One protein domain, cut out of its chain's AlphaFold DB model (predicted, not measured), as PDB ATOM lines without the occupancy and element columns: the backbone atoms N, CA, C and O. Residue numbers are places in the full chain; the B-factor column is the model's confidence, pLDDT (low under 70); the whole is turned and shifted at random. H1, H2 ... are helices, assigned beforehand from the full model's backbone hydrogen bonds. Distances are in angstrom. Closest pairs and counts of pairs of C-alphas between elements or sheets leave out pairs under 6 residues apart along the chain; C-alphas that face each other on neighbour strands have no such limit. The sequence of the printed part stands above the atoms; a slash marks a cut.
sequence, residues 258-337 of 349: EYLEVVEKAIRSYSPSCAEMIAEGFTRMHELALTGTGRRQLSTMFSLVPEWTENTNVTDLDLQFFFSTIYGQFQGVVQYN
ATOM      1  N   GLU A 258     300.010 -12.996 130.711       83.94
ATOM      2  CA  GLU A 258     301.042 -12.106 130.148       83.94
ATOM      3  C   GLU A 258     301.508 -12.555 128.755       83.94
ATOM      4  O   GLU A 258     302.024 -11.755 127.975       83.94
ATOM      5  N   TYR A 259     301.315 -13.828 128.400       82.38
ATOM      6  CA  TYR A 259     301.532 -14.286 127.031       82.38
ATOM      7  C   TYR A 259     300.619 -13.556 126.035       82.38
ATOM      8  O   TYR A 259     301.082 -13.136 124.975       82.38
ATOM      9  N   LEU A 260     299.347 -13.341 126.386       87.69
ATOM     10  CA  LEU A 260     298.397 -12.609 125.547       87.69
ATOM     11  C   LEU A 260     298.679 -11.102 125.520       87.69
ATOM     12  O   LEU A 260     298.549 -10.501 124.457       87.69
ATOM     13  N   GLU A 261     299.146 -10.501 126.619       89.62
ATOM     14  CA  GLU A 261     299.592  -9.093 126.619       89.62
ATOM     15  C   GLU A 261     300.725  -8.862 125.608       89.62
ATOM     16  O   GLU A 261     300.814  -7.830 124.945       89.62
ATOM     17  N   VAL A 262     301.602  -9.850 125.461       86.25
ATOM     18  CA  VAL A 262     302.741  -9.795 124.544       86.25
ATOM     19  C   VAL A 262     302.300  -9.993 123.099       86.25
ATOM     20  O   VAL A 262     302.794  -9.289 122.216       86.25
ATOM     21  N   VAL A 263     301.367 -10.919 122.863       86.81
ATOM     22  CA  VAL A 263     300.711 -11.109 121.560       86.81
ATOM     23  C   VAL A 263     300.065  -9.800 121.111       86.81
ATOM     24  O   VAL A 263     300.343  -9.328 120.009       86.81
ATOM     25  N   GLU A 264     299.278  -9.176 121.988       91.56
ATOM     26  CA  GLU A 264     298.633  -7.886 121.743       91.56
ATOM     27  C   GLU A 264     299.665  -6.806 121.407       91.56
ATOM     28  O   GLU A 264     299.598  -6.195 120.337       91.56
ATOM     29  N   LYS A 265     300.686  -6.650 122.262       89.25
ATOM     30  CA  LYS A 265     301.712  -5.615 122.109       89.25
ATOM     31  C   LYS A 265     302.410  -5.699 120.761       89.25
ATOM     32  O   LYS A 265     302.752  -4.674 120.168       89.25
ATOM     33  N   ALA A 266     302.652  -6.902 120.267       86.25
ATOM     34  CA  ALA A 266     303.290  -7.062 118.977       86.25
ATOM     35  C   ALA A 266     302.393  -6.790 117.794       86.25
ATOM     36  O   ALA A 266     302.840  -6.123 116.861       86.25
ATOM     37  N   ILE A 267     301.152  -7.271 117.834       88.31
ATOM     38  CA  ILE A 267     300.166  -6.940 116.811       88.31
ATOM     39  C   ILE A 267     300.039  -5.415 116.734       88.31
ATOM     40  O   ILE A 267     300.135  -4.848 115.648       88.31
ATOM     41  N   ARG A 268     299.963  -4.743 117.887       91.88
ATOM     42  CA  ARG A 268     299.937  -3.281 117.989       91.88
ATOM     43  C   ARG A 268     301.206  -2.623 117.460       91.88
ATOM     44  O   ARG A 268     301.116  -1.613 116.767       91.88
ATOM     45  N   SER A 269     302.380  -3.184 117.750       87.25
ATOM     46  CA  SER A 269     303.653  -2.667 117.230       87.25
ATOM     47  C   SER A 269     303.762  -2.774 115.707       87.25
ATOM     48  O   SER A 269     304.436  -1.956 115.086       87.25
ATOM     49  N   TYR A 270     303.087  -3.759 115.110       86.94
ATOM     50  CA  TYR A 270     303.015  -3.934 113.666       86.94
ATOM     51  C   TYR A 270     301.965  -3.010 113.035       86.94
ATOM     52  O   TYR A 270     302.240  -2.337 112.043       86.94
ATOM     53  N   SER A 271     300.764  -2.958 113.610       91.62
ATOM     54  CA  SER A 271     299.677  -2.093 113.162       91.62
ATOM     55  C   SER A 271     298.741  -1.756 114.329       91.62
ATOM     56  O   SER A 271     297.959  -2.612 114.758       91.62
ATOM     57  N   PRO A 272     298.756  -0.503 114.822       94.81
ATOM     58  CA  PRO A 272     297.850  -0.074 115.882       94.81
ATOM     59  C   PRO A 272     296.374  -0.228 115.504       94.81
ATOM     60  O   PRO A 272     295.591  -0.711 116.312       94.81
ATOM     61  N   SER A 273     295.998   0.106 114.265       96.31
ATOM     62  CA  SER A 273     294.617  -0.050 113.792       96.31
ATOM     63  C   SER A 273     294.177  -1.513 113.732       96.31
ATOM     64  O   SER A 273     293.037  -1.816 114.062       96.31
ATOM     65  N   CYS A 274     295.074  -2.434 113.359       92.88
ATOM     66  CA  CYS A 274     294.797  -3.871 113.408       92.88
ATOM     67  C   CYS A 274     294.526  -4.342 114.841       92.88
ATOM     68  O   CYS A 274     293.547  -5.045 115.078       92.88
ATOM     69  N   ALA A 275     295.360  -3.919 115.797       93.44
ATOM     70  CA  ALA A 275     295.170  -4.262 117.203       93.44
ATOM     71  C   ALA A 275     293.825  -3.758 117.750       93.44
ATOM     72  O   ALA A 275     293.137  -4.520 118.426       93.44
ATOM     73  N   GLU A 276     293.416  -2.531 117.407       96.88
ATOM     74  CA  GLU A 276     292.105  -2.005 117.817       96.88
ATOM     75  C   GLU A 276     290.942  -2.795 117.208       96.88
ATOM     76  O   GLU A 276     290.045  -3.211 117.933       96.88
ATOM     77  N   MET A 277     290.985  -3.109 115.908       96.38
ATOM     78  CA  MET A 277     289.938  -3.930 115.276       96.38
ATOM     79  C   MET A 277     289.817  -5.318 115.920       96.38
ATOM     80  O   MET A 277     288.717  -5.853 116.054       96.38
ATOM     81  N   ILE A 278     290.941  -5.914 116.330       95.44
ATOM     82  CA  ILE A 278     290.939  -7.194 117.047       95.44
ATOM     83  C   ILE A 278     290.288  -7.029 118.424       95.44
ATOM     84  O   ILE A 278     289.426  -7.833 118.782       95.44
ATOM     85  N   ALA A 279     290.648  -5.988 119.178       95.31
ATOM     86  CA  ALA A 279     290.064  -5.704 120.488       95.31
ATOM     87  C   ALA A 279     288.543  -5.460 120.407       95.31
ATOM     88  O   ALA A 279     287.777  -6.032 121.189       95.31
ATOM     89  N   GLU A 280     288.092  -4.684 119.421       97.25
ATOM     90  CA  GLU A 280     286.671  -4.467 119.128       97.25
ATOM     91  C   GLU A 280     285.965  -5.780 118.766       97.25
ATOM     92  O   GLU A 280     284.891  -6.078 119.292       97.25
ATOM     93  N   GLY A 281     286.595  -6.612 117.930       96.31
ATOM     94  CA  GLY A 281     286.083  -7.931 117.561       96.31
ATOM     95  C   GLY A 281     285.873  -8.843 118.771       96.31
ATOM     96  O   GLY A 281     284.798  -9.425 118.924       96.31
ATOM     97  N   PHE A 282     286.856  -8.934 119.674       96.06
ATOM     98  CA  PHE A 282     286.727  -9.714 120.911       96.06
ATOM     99  C   PHE A 282     285.662  -9.158 121.854       96.06
ATOM    100  O   PHE A 282     284.887  -9.938 122.412       96.06
ATOM    101  N   THR A 283     285.565  -7.834 121.978       97.06
ATOM    102  CA  THR A 283     284.509  -7.179 122.763       97.06
ATOM    103  C   THR A 283     283.132  -7.553 122.224       97.06
ATOM    104  O   THR A 283     282.269  -8.016 122.972       97.06
ATOM    105  N   ARG A 284     282.942  -7.461 120.904       97.25
ATOM    106  CA  ARG A 284     281.668  -7.797 120.270       97.25
ATOM    107  C   ARG A 284     281.326  -9.279 120.397       97.25
ATOM    108  O   ARG A 284     280.174  -9.620 120.656       97.25
ATOM    109  N   MET A 285     282.310 -10.165 120.240       96.69
ATOM    110  CA  MET A 285     282.107 -11.599 120.451       96.69
ATOM    111  C   MET A 285     281.676 -11.901 121.887       96.69
ATOM    112  O   MET A 285     280.775 -12.712 122.091       96.69
ATOM    113  N   HIS A 286     282.280 -11.234 122.873       95.69
ATOM    114  CA  HIS A 286     281.902 -11.385 124.274       95.69
ATOM    115  C   HIS A 286     280.448 -10.970 124.518       95.69
ATOM    116  O   HIS A 286     279.683 -11.761 125.058       95.69
ATOM    117  N   GLU A 287     280.028  -9.797 124.036       96.75
ATOM    118  CA  GLU A 287     278.634  -9.339 124.143       96.75
ATOM    119  C   GLU A 287     277.634 -10.333 123.533       96.75
ATOM    120  O   GLU A 287     276.597 -10.632 124.129       96.75
ATOM    121  N   LEU A 288     277.946 -10.875 122.350       96.00
ATOM    122  CA  LEU A 288     277.087 -11.848 121.674       96.00
ATOM    123  C   LEU A 288     276.969 -13.154 122.469       96.00
ATOM    124  O   LEU A 288     275.878 -13.720 122.554       96.00
ATOM    125  N   ALA A 289     278.055 -13.611 123.091       93.94
ATOM    126  CA  ALA A 289     278.074 -14.852 123.857       93.94
ATOM    127  C   ALA A 289     277.123 -14.833 125.074       93.94
ATOM    128  O   ALA A 289     276.595 -15.877 125.471       93.94
ATOM    129  N   LEU A 290     276.847 -13.645 125.627       92.56
ATOM    130  CA  LEU A 290     275.993 -13.469 126.807       92.56
ATOM    131  C   LEU A 290     274.498 -13.709 126.534       92.56
ATOM    132  O   LEU A 290     273.735 -13.930 127.472       92.56
ATOM    133  N   THR A 291     274.055 -13.711 125.272       94.56
ATOM    134  CA  THR A 291     272.629 -13.843 124.914       94.56
ATOM    135  C   THR A 291     272.365 -15.066 124.042       94.56
ATOM    136  O   THR A 291     273.208 -15.464 123.245       94.56
ATOM    137  N   GLY A 292     271.171 -15.663 124.142       93.75
ATOM    138  CA  GLY A 292     270.803 -16.817 123.310       93.75
ATOM    139  C   GLY A 292     270.866 -16.507 121.810       93.75
ATOM    140  O   GLY A 292     271.470 -17.254 121.040       93.75
ATOM    141  N   THR A 293     270.294 -15.376 121.392       95.38
ATOM    142  CA  THR A 293     270.302 -14.957 119.983       95.38
ATOM    143  C   THR A 293     271.713 -14.610 119.507       95.38
ATOM    144  O   THR A 293     272.087 -14.973 118.393       95.38
ATOM    145  N   GLY A 294     272.534 -13.971 120.349       95.88
ATOM    146  CA  GLY A 294     273.929 -13.681 120.022       95.88
ATOM    147  C   GLY A 294     274.785 -14.944 119.894       95.88
ATOM    148  O   GLY A 294     275.584 -15.047 118.965       95.88
ATOM    149  N   ARG A 295     274.547 -15.968 120.721       94.75
ATOM    150  CA  ARG A 295     275.188 -17.282 120.566       94.75
ATOM    151  C   ARG A 295     274.853 -17.952 119.234       94.75
ATOM    152  O   ARG A 295     275.763 -18.470 118.593       94.75
ATOM    153  N   ARG A 296     273.605 -17.857 118.754       95.38
ATOM    154  CA  ARG A 296     273.239 -18.328 117.402       95.38
ATOM    155  C   ARG A 296     273.994 -17.571 116.304       95.38
ATOM    156  O   ARG A 296     274.448 -18.181 115.334       95.38
ATOM    157  N   GLN A 297     274.179 -16.259 116.467       95.94
ATOM    158  CA  GLN A 297     274.983 -15.457 115.536       95.94
ATOM    159  C   GLN A 297     276.448 -15.904 115.524       95.94
ATOM    160  O   GLN A 297     276.987 -16.144 114.446       95.94
ATOM    161  N   LEU A 298     277.070 -16.093 116.695       95.62
ATOM    162  CA  LEU A 298     278.430 -16.637 116.800       95.62
ATOM    163  C   LEU A 298     278.532 -18.014 116.144       95.62
ATOM    164  O   LEU A 298     279.466 -18.268 115.387       95.62
ATOM    165  N   SER A 299     277.537 -18.871 116.371       95.25
ATOM    166  CA  SER A 299     277.495 -20.204 115.780       95.25
ATOM    167  C   SER A 299     277.469 -20.172 114.256       95.25
ATOM    168  O   SER A 299     278.143 -20.973 113.615       95.25
ATOM    169  N   THR A 300     276.750 -19.210 113.675       95.19
ATOM    170  CA  THR A 300     276.720 -18.997 112.222       95.19
ATOM    171  C   THR A 300     278.046 -18.426 111.713       95.19
ATOM    172  O   THR A 300     278.596 -18.932 110.740       95.19
ATOM    173  N   MET A 301     278.588 -17.399 112.379       95.50
ATOM    174  CA  MET A 301     279.828 -16.723 111.967       95.50
ATOM    175  C   MET A 301     281.045 -17.653 111.992       95.50
ATOM    176  O   MET A 301     281.861 -17.620 111.075       95.50
ATOM    177  N   PHE A 302     281.156 -18.490 113.026       94.12
ATOM    178  CA  PHE A 302     282.302 -19.378 113.242       94.12
ATOM    179  C   PHE A 302     282.027 -20.835 112.863       94.12
ATOM    180  O   PHE A 302     282.911 -21.672 113.026       94.12
ATOM    181  N   SER A 303     280.830 -21.141 112.342       95.06
ATOM    182  CA  SER A 303     280.413 -22.499 111.961       95.06
ATOM    183  C   SER A 303     280.662 -23.524 113.078       95.06
ATOM    184  O   SER A 303     281.319 -24.544 112.867       95.06
ATOM    185  N   LEU A 304     280.187 -23.221 114.292       93.50
ATOM    186  CA  LEU A 304     280.472 -24.032 115.479       93.50
ATOM    187  C   LEU A 304     279.839 -25.424 115.389       93.50
ATOM    188  O   LEU A 304     278.699 -25.584 114.950       93.50
ATOM    189  N   VAL A 305     280.585 -26.426 115.860       90.44
ATOM    190  CA  VAL A 305     280.136 -27.815 115.970       90.44
ATOM    191  C   VAL A 305     280.471 -28.325 117.377       90.44
ATOM    192  O   VAL A 305     281.654 -28.450 117.696       90.44
ATOM    193  N   PRO A 306     279.469 -28.644 118.219       91.19
ATOM    194  CA  PRO A 306     278.029 -28.497 117.980       91.19
ATOM    195  C   PRO A 306     277.573 -27.027 117.904       91.19
ATOM    196  O   PRO A 306     278.227 -26.134 118.438       91.19
ATOM    197  N   GLU A 307     276.428 -26.787 117.257       92.75
ATOM    198  CA  GLU A 307     275.850 -25.445 117.121       92.75
ATOM    199  C   GLU A 307     275.397 -24.887 118.484       92.75
ATOM    200  O   GLU A 307     274.770 -25.583 119.292       92.75
ATOM    201  N   TRP A 308     275.649 -23.600 118.729       94.12
ATOM    202  CA  TRP A 308     275.035 -22.885 119.843       94.12
ATOM    203  C   TRP A 308     273.705 -22.271 119.419       94.12
ATOM    204  O   TRP A 308     273.645 -21.279 118.697       94.12
ATOM    205  N   THR A 309     272.620 -22.842 119.921       89.25
ATOM    206  CA  THR A 309     271.264 -22.322 119.763       89.25
ATOM    207  C   THR A 309     270.897 -21.397 120.926       89.25
ATOM    208  O   THR A 309     271.602 -21.309 121.933       89.25
ATOM    209  N   GLU A 310     269.743 -20.738 120.826       88.25
ATOM    210  CA  GLU A 310     269.230 -19.859 121.886       88.25
ATOM    211  C   GLU A 310     269.032 -20.595 123.217       88.25
ATOM    212  O   GLU A 310     269.258 -20.018 124.280       88.25
ATOM    213  N   ASN A 311     268.688 -21.883 123.135       88.00
ATOM    214  CA  ASN A 311     268.410 -22.750 124.275       88.00
ATOM    215  C   ASN A 311     269.602 -23.646 124.643       88.00
ATOM    216  O   ASN A 311     269.492 -24.451 125.567       88.00
ATOM    217  N   THR A 312     270.727 -23.549 123.926       88.56
ATOM    218  CA  THR A 312     271.922 -24.325 124.266       88.56
ATOM    219  C   THR A 312     272.445 -23.850 125.618       88.56
ATOM    220  O   THR A 312     272.700 -22.659 125.813       88.56
ATOM    221  N   ASN A 313     272.610 -24.793 126.545       90.25
ATOM    222  CA  ASN A 313     273.260 -24.539 127.821       90.25
ATOM    223  C   ASN A 313     274.774 -24.464 127.598       90.25
ATOM    224  O   ASN A 313     275.437 -25.494 127.526       90.25
ATOM    225  N   VAL A 314     275.287 -23.248 127.423       91.69
ATOM    226  CA  VAL A 314     276.714 -22.987 127.219       91.69
ATOM    227  C   VAL A 314     277.355 -22.726 128.574       91.69
ATOM    228  O   VAL A 314     276.978 -21.787 129.272       91.69
ATOM    229  N   THR A 315     278.302 -23.578 128.949       93.50
ATOM    230  CA  THR A 315     279.044 -23.468 130.205       93.50
ATOM    231  C   THR A 315     280.199 -22.472 130.087       93.50
ATOM    232  O   THR A 315     280.634 -22.123 128.988       93.50
ATOM    233  N   ASP A 316     280.769 -22.064 131.223       91.56
ATOM    234  CA  ASP A 316     281.985 -21.242 131.235       91.56
ATOM    235  C   ASP A 316     283.152 -21.928 130.510       91.56
ATOM    236  O   ASP A 316     283.955 -21.258 129.863       91.56
ATOM    237  N   LEU A 317     283.232 -23.263 130.570       92.31
ATOM    238  CA  LEU A 317     284.246 -24.036 129.854       92.31
ATOM    239  C   LEU A 317     284.035 -23.988 128.340       92.31
ATOM    240  O   LEU A 317     285.010 -23.859 127.605       92.31
ATOM    241  N   ASP A 318     282.786 -24.031 127.871       92.69
ATOM    242  CA  ASP A 318     282.473 -23.908 126.442       92.69
ATOM    243  C   ASP A 318     282.859 -22.520 125.915       92.69
ATOM    244  O   ASP A 318     283.452 -22.398 124.841       92.69
ATOM    245  N   LEU A 319     282.579 -21.468 126.696       92.44
ATOM    246  CA  LEU A 319     282.996 -20.102 126.374       92.44
ATOM    247  C   LEU A 319     284.520 -19.974 126.359       92.44
ATOM    248  O   LEU A 319     285.080 -19.463 125.388       92.44
ATOM    249  N   GLN A 320     285.201 -20.455 127.399       91.06
ATOM    250  CA  GLN A 320     286.664 -20.434 127.472       91.06
ATOM    251  C   GLN A 320     287.286 -21.192 126.298       91.06
ATOM    252  O   GLN A 320     288.214 -20.687 125.670       91.06
ATOM    253  N   PHE A 321     286.744 -22.360 125.951       91.12
ATOM    254  CA  PHE A 321     287.208 -23.151 124.819       91.12
ATOM    255  C   PHE A 321     287.024 -22.406 123.492       91.12
ATOM    256  O   PHE A 321     287.981 -22.294 122.717       91.12
ATOM    257  N   PHE A 322     285.843 -21.824 123.256       94.31
ATOM    258  CA  PHE A 322     285.572 -20.998 122.079       94.31
ATOM    259  C   PHE A 322     286.574 -19.843 121.966       94.31
ATOM    260  O   PHE A 322     287.293 -19.752 120.971       94.31
ATOM    261  N   PHE A 323     286.705 -19.013 123.006       93.81
ATOM    262  CA  PHE A 323     287.642 -17.889 122.985       93.81
ATOM    263  C   PHE A 323     289.091 -18.354 122.820       93.81
ATOM    264  O   PHE A 323     289.821 -17.740 122.042       93.81
ATOM    265  N   SER A 324     289.487 -19.462 123.457       90.25
ATOM    266  CA  SER A 324     290.834 -20.031 123.318       90.25
ATOM    267  C   SER A 324     291.162 -20.487 121.908       90.25
ATOM    268  O   SER A 324     292.282 -20.286 121.441       90.25
ATOM    269  N   THR A 325     290.171 -21.005 121.187       90.25
ATOM    270  CA  THR A 325     290.325 -21.389 119.785       90.25
ATOM    271  C   THR A 325     290.574 -20.162 118.909       90.25
ATOM    272  O   THR A 325     291.433 -20.196 118.023       90.25
ATOM    273  N   ILE A 326     289.865 -19.058 119.179       91.88
ATOM    274  CA  ILE A 326     289.984 -17.819 118.405       91.88
ATOM    275  C   ILE A 326     291.283 -17.077 118.732       91.88
ATOM    276  O   ILE A 326     292.070 -16.801 117.824       91.88
ATOM    277  N   TYR A 327     291.564 -16.782 120.009       89.19
ATOM    278  CA  TYR A 327     292.809 -16.091 120.363       89.19
ATOM    279  C   TYR A 327     294.047 -16.951 120.069       89.19
ATOM    280  O   TYR A 327     295.111 -16.405 119.776       89.19
ATOM    281  N   GLY A 328     293.905 -18.282 120.061       85.00
ATOM    282  CA  GLY A 328     294.948 -19.236 119.680       85.00
ATOM    283  C   GLY A 328     295.502 -19.018 118.269       85.00
ATOM    284  O   GLY A 328     296.692 -19.232 118.039       85.00
ATOM    285  N   GLN A 329     294.688 -18.509 117.338       87.06
ATOM    286  CA  GLN A 329     295.158 -18.165 115.990       87.06
ATOM    287  C   GLN A 329     296.162 -17.009 116.028       87.06
ATOM    288  O   GLN A 329     297.231 -17.083 115.421       87.06
ATOM    289  N   PHE A 330     295.858 -15.965 116.802       88.94
ATOM    290  CA  PHE A 330     296.754 -14.823 116.980       88.94
ATOM    291  C   PHE A 330     298.024 -15.228 117.719       88.94
ATOM    292  O   PHE A 330     299.113 -14.855 117.289       88.94
ATOM    293  N   GLN A 331     297.893 -16.048 118.770       84.88
ATOM    294  CA  GLN A 331     299.025 -16.643 119.482       84.88
ATOM    295  C   GLN A 331     299.958 -17.387 118.520       84.88
ATOM    296  O   GLN A 331     301.156 -17.122 118.511       84.88
ATOM    297  N   GLY A 332     299.415 -18.260 117.667       77.12
ATOM    298  CA  GLY A 332     300.186 -19.025 116.689       77.12
ATOM    299  C   GLY A 332     300.926 -18.141 115.683       77.12
ATOM    300  O   GLY A 332     302.133 -18.306 115.499       77.12
ATOM    301  N   VAL A 333     300.232 -17.169 115.079       80.50
ATOM    302  CA  VAL A 333     300.834 -16.223 114.119       80.50
ATOM    303  C   VAL A 333     301.989 -15.467 114.758       80.50
ATOM    304  O   VAL A 333     303.066 -15.371 114.179       80.50
ATOM    305  N   VAL A 334     301.784 -14.973 115.974       81.69
ATOM    306  CA  VAL A 334     302.797 -14.261 116.746       81.69
ATOM    307  C   VAL A 334     303.985 -15.163 117.104       81.69
ATOM    308  O   VAL A 334     305.140 -14.783 116.899       81.69
ATOM    309  N   GLN A 335     303.715 -16.351 117.647       74.44
ATOM    310  CA  GLN A 335     304.709 -17.292 118.168       74.44
ATOM    311  C   GLN A 335     305.648 -17.782 117.065       74.44
ATOM    312  O   GLN A 335     306.862 -17.873 117.265       74.44
ATOM    313  N   TYR A 336     305.072 -18.111 115.910       67.31
ATOM    314  CA  TYR A 336     305.770 -18.713 114.779       67.31
ATOM    315  C   TYR A 336     306.047 -17.713 113.662       67.31
ATOM    316  O   TYR A 336     306.439 -18.104 112.559       67.31
ATOM    317  N   ASN A 337     305.907 -16.413 113.939       57.97
ATOM    318  CA  ASN A 337     306.214 -15.412 112.938       57.97
ATOM    319  C   ASN A 337     307.671 -15.567 112.459       57.97
ATOM    320  O   ASN A 337     308.610 -15.667 113.257       57.97
TER     321      ASN A 337
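Overview. This is residues 258 to 337 of the 349 residues of the protein "Serine carboxypeptidase S28" of Oesophagostomum dentatum (UniProt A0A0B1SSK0). Look first for two long helices, H4 and H2, which run opposite ways as the two long sides of a narrow, open frame with little contact between them. H1 closes one end of the frame, reaching from the beginning of H2 to the last turns of H4; at the other end H3 and the link of residues 303 to 315 make the turn from H2 back to H4. The printed part has 80 residues with four named helices, in the order H1, H2, H3, H4, and no named strand, and its class is all helix. It is only just compact, close to loose, with a radius of gyration of the C-alphas of 13.9 A, and elongated, with spans of 41 by 21 by 20 A.

Along the chain. Find C-alpha 316 at (281.985, -21.242, 131.235); from there H4, the longest helix, takes residues 316 to 335 and runs 26.5 A to C-alpha 335 at (304.709, -17.292, 118.168). It has a kink of 34 degrees near residue 327. H2 is residues 272 to 289, 25.9 A from first to last C-alpha. H1, residues 258 to 270, begins at C-alpha 258 at (301.042, -12.106, 130.148) and is 18.5 A long. H3, residues 292 to 302, is 15.5 A long.

Arrangement. Start at H4 and look across to H2: the two run opposite ways at a shallow tilt of 15 degrees. They are close but not clearly touching, and their closest C-alphas, those of Ala 289 and Leu 319, are 7.6 A apart. With residues 330 to 334 alone H4 touches H1, running the same way at a steep tilt of 48 degrees; the closest C-alphas, those of Val 263 and Val 334, are 6.1 A apart. H1 touches H2 with residues 264 to 268 alone, opposite ways at a steep tilt of 47 degrees, and the closest C-alphas, those of Arg 268 and Ala 275, are 4.9 A apart. Farther along, H2 touches H3 with residues 285 to 289 alone, opposite ways at a steep tilt of 46 degrees; here the C-alphas of Leu 288 and Gly 294 are the closest, at 4.0 A. H1 and H3 are apart, and so are H3 and H4. In the backbones of H1, H2 and H3 every O i to N i+4 pair is within hydrogen-bond range, and in H4 14 of 16 are.

Size, cuts and confidence. The two C-alphas farthest apart, those of Ser 269 and Asn 311, are 41.2 A apart. The printed part, residues 258 to 337, has no cut. The links from H1 to H2 and from H2 to H3 are tight, and the link from H3 to H4, with 13 residues, is long. The mean pLDDT of the printed part is 90.8, and it falls under 70 at residues 336 to 337.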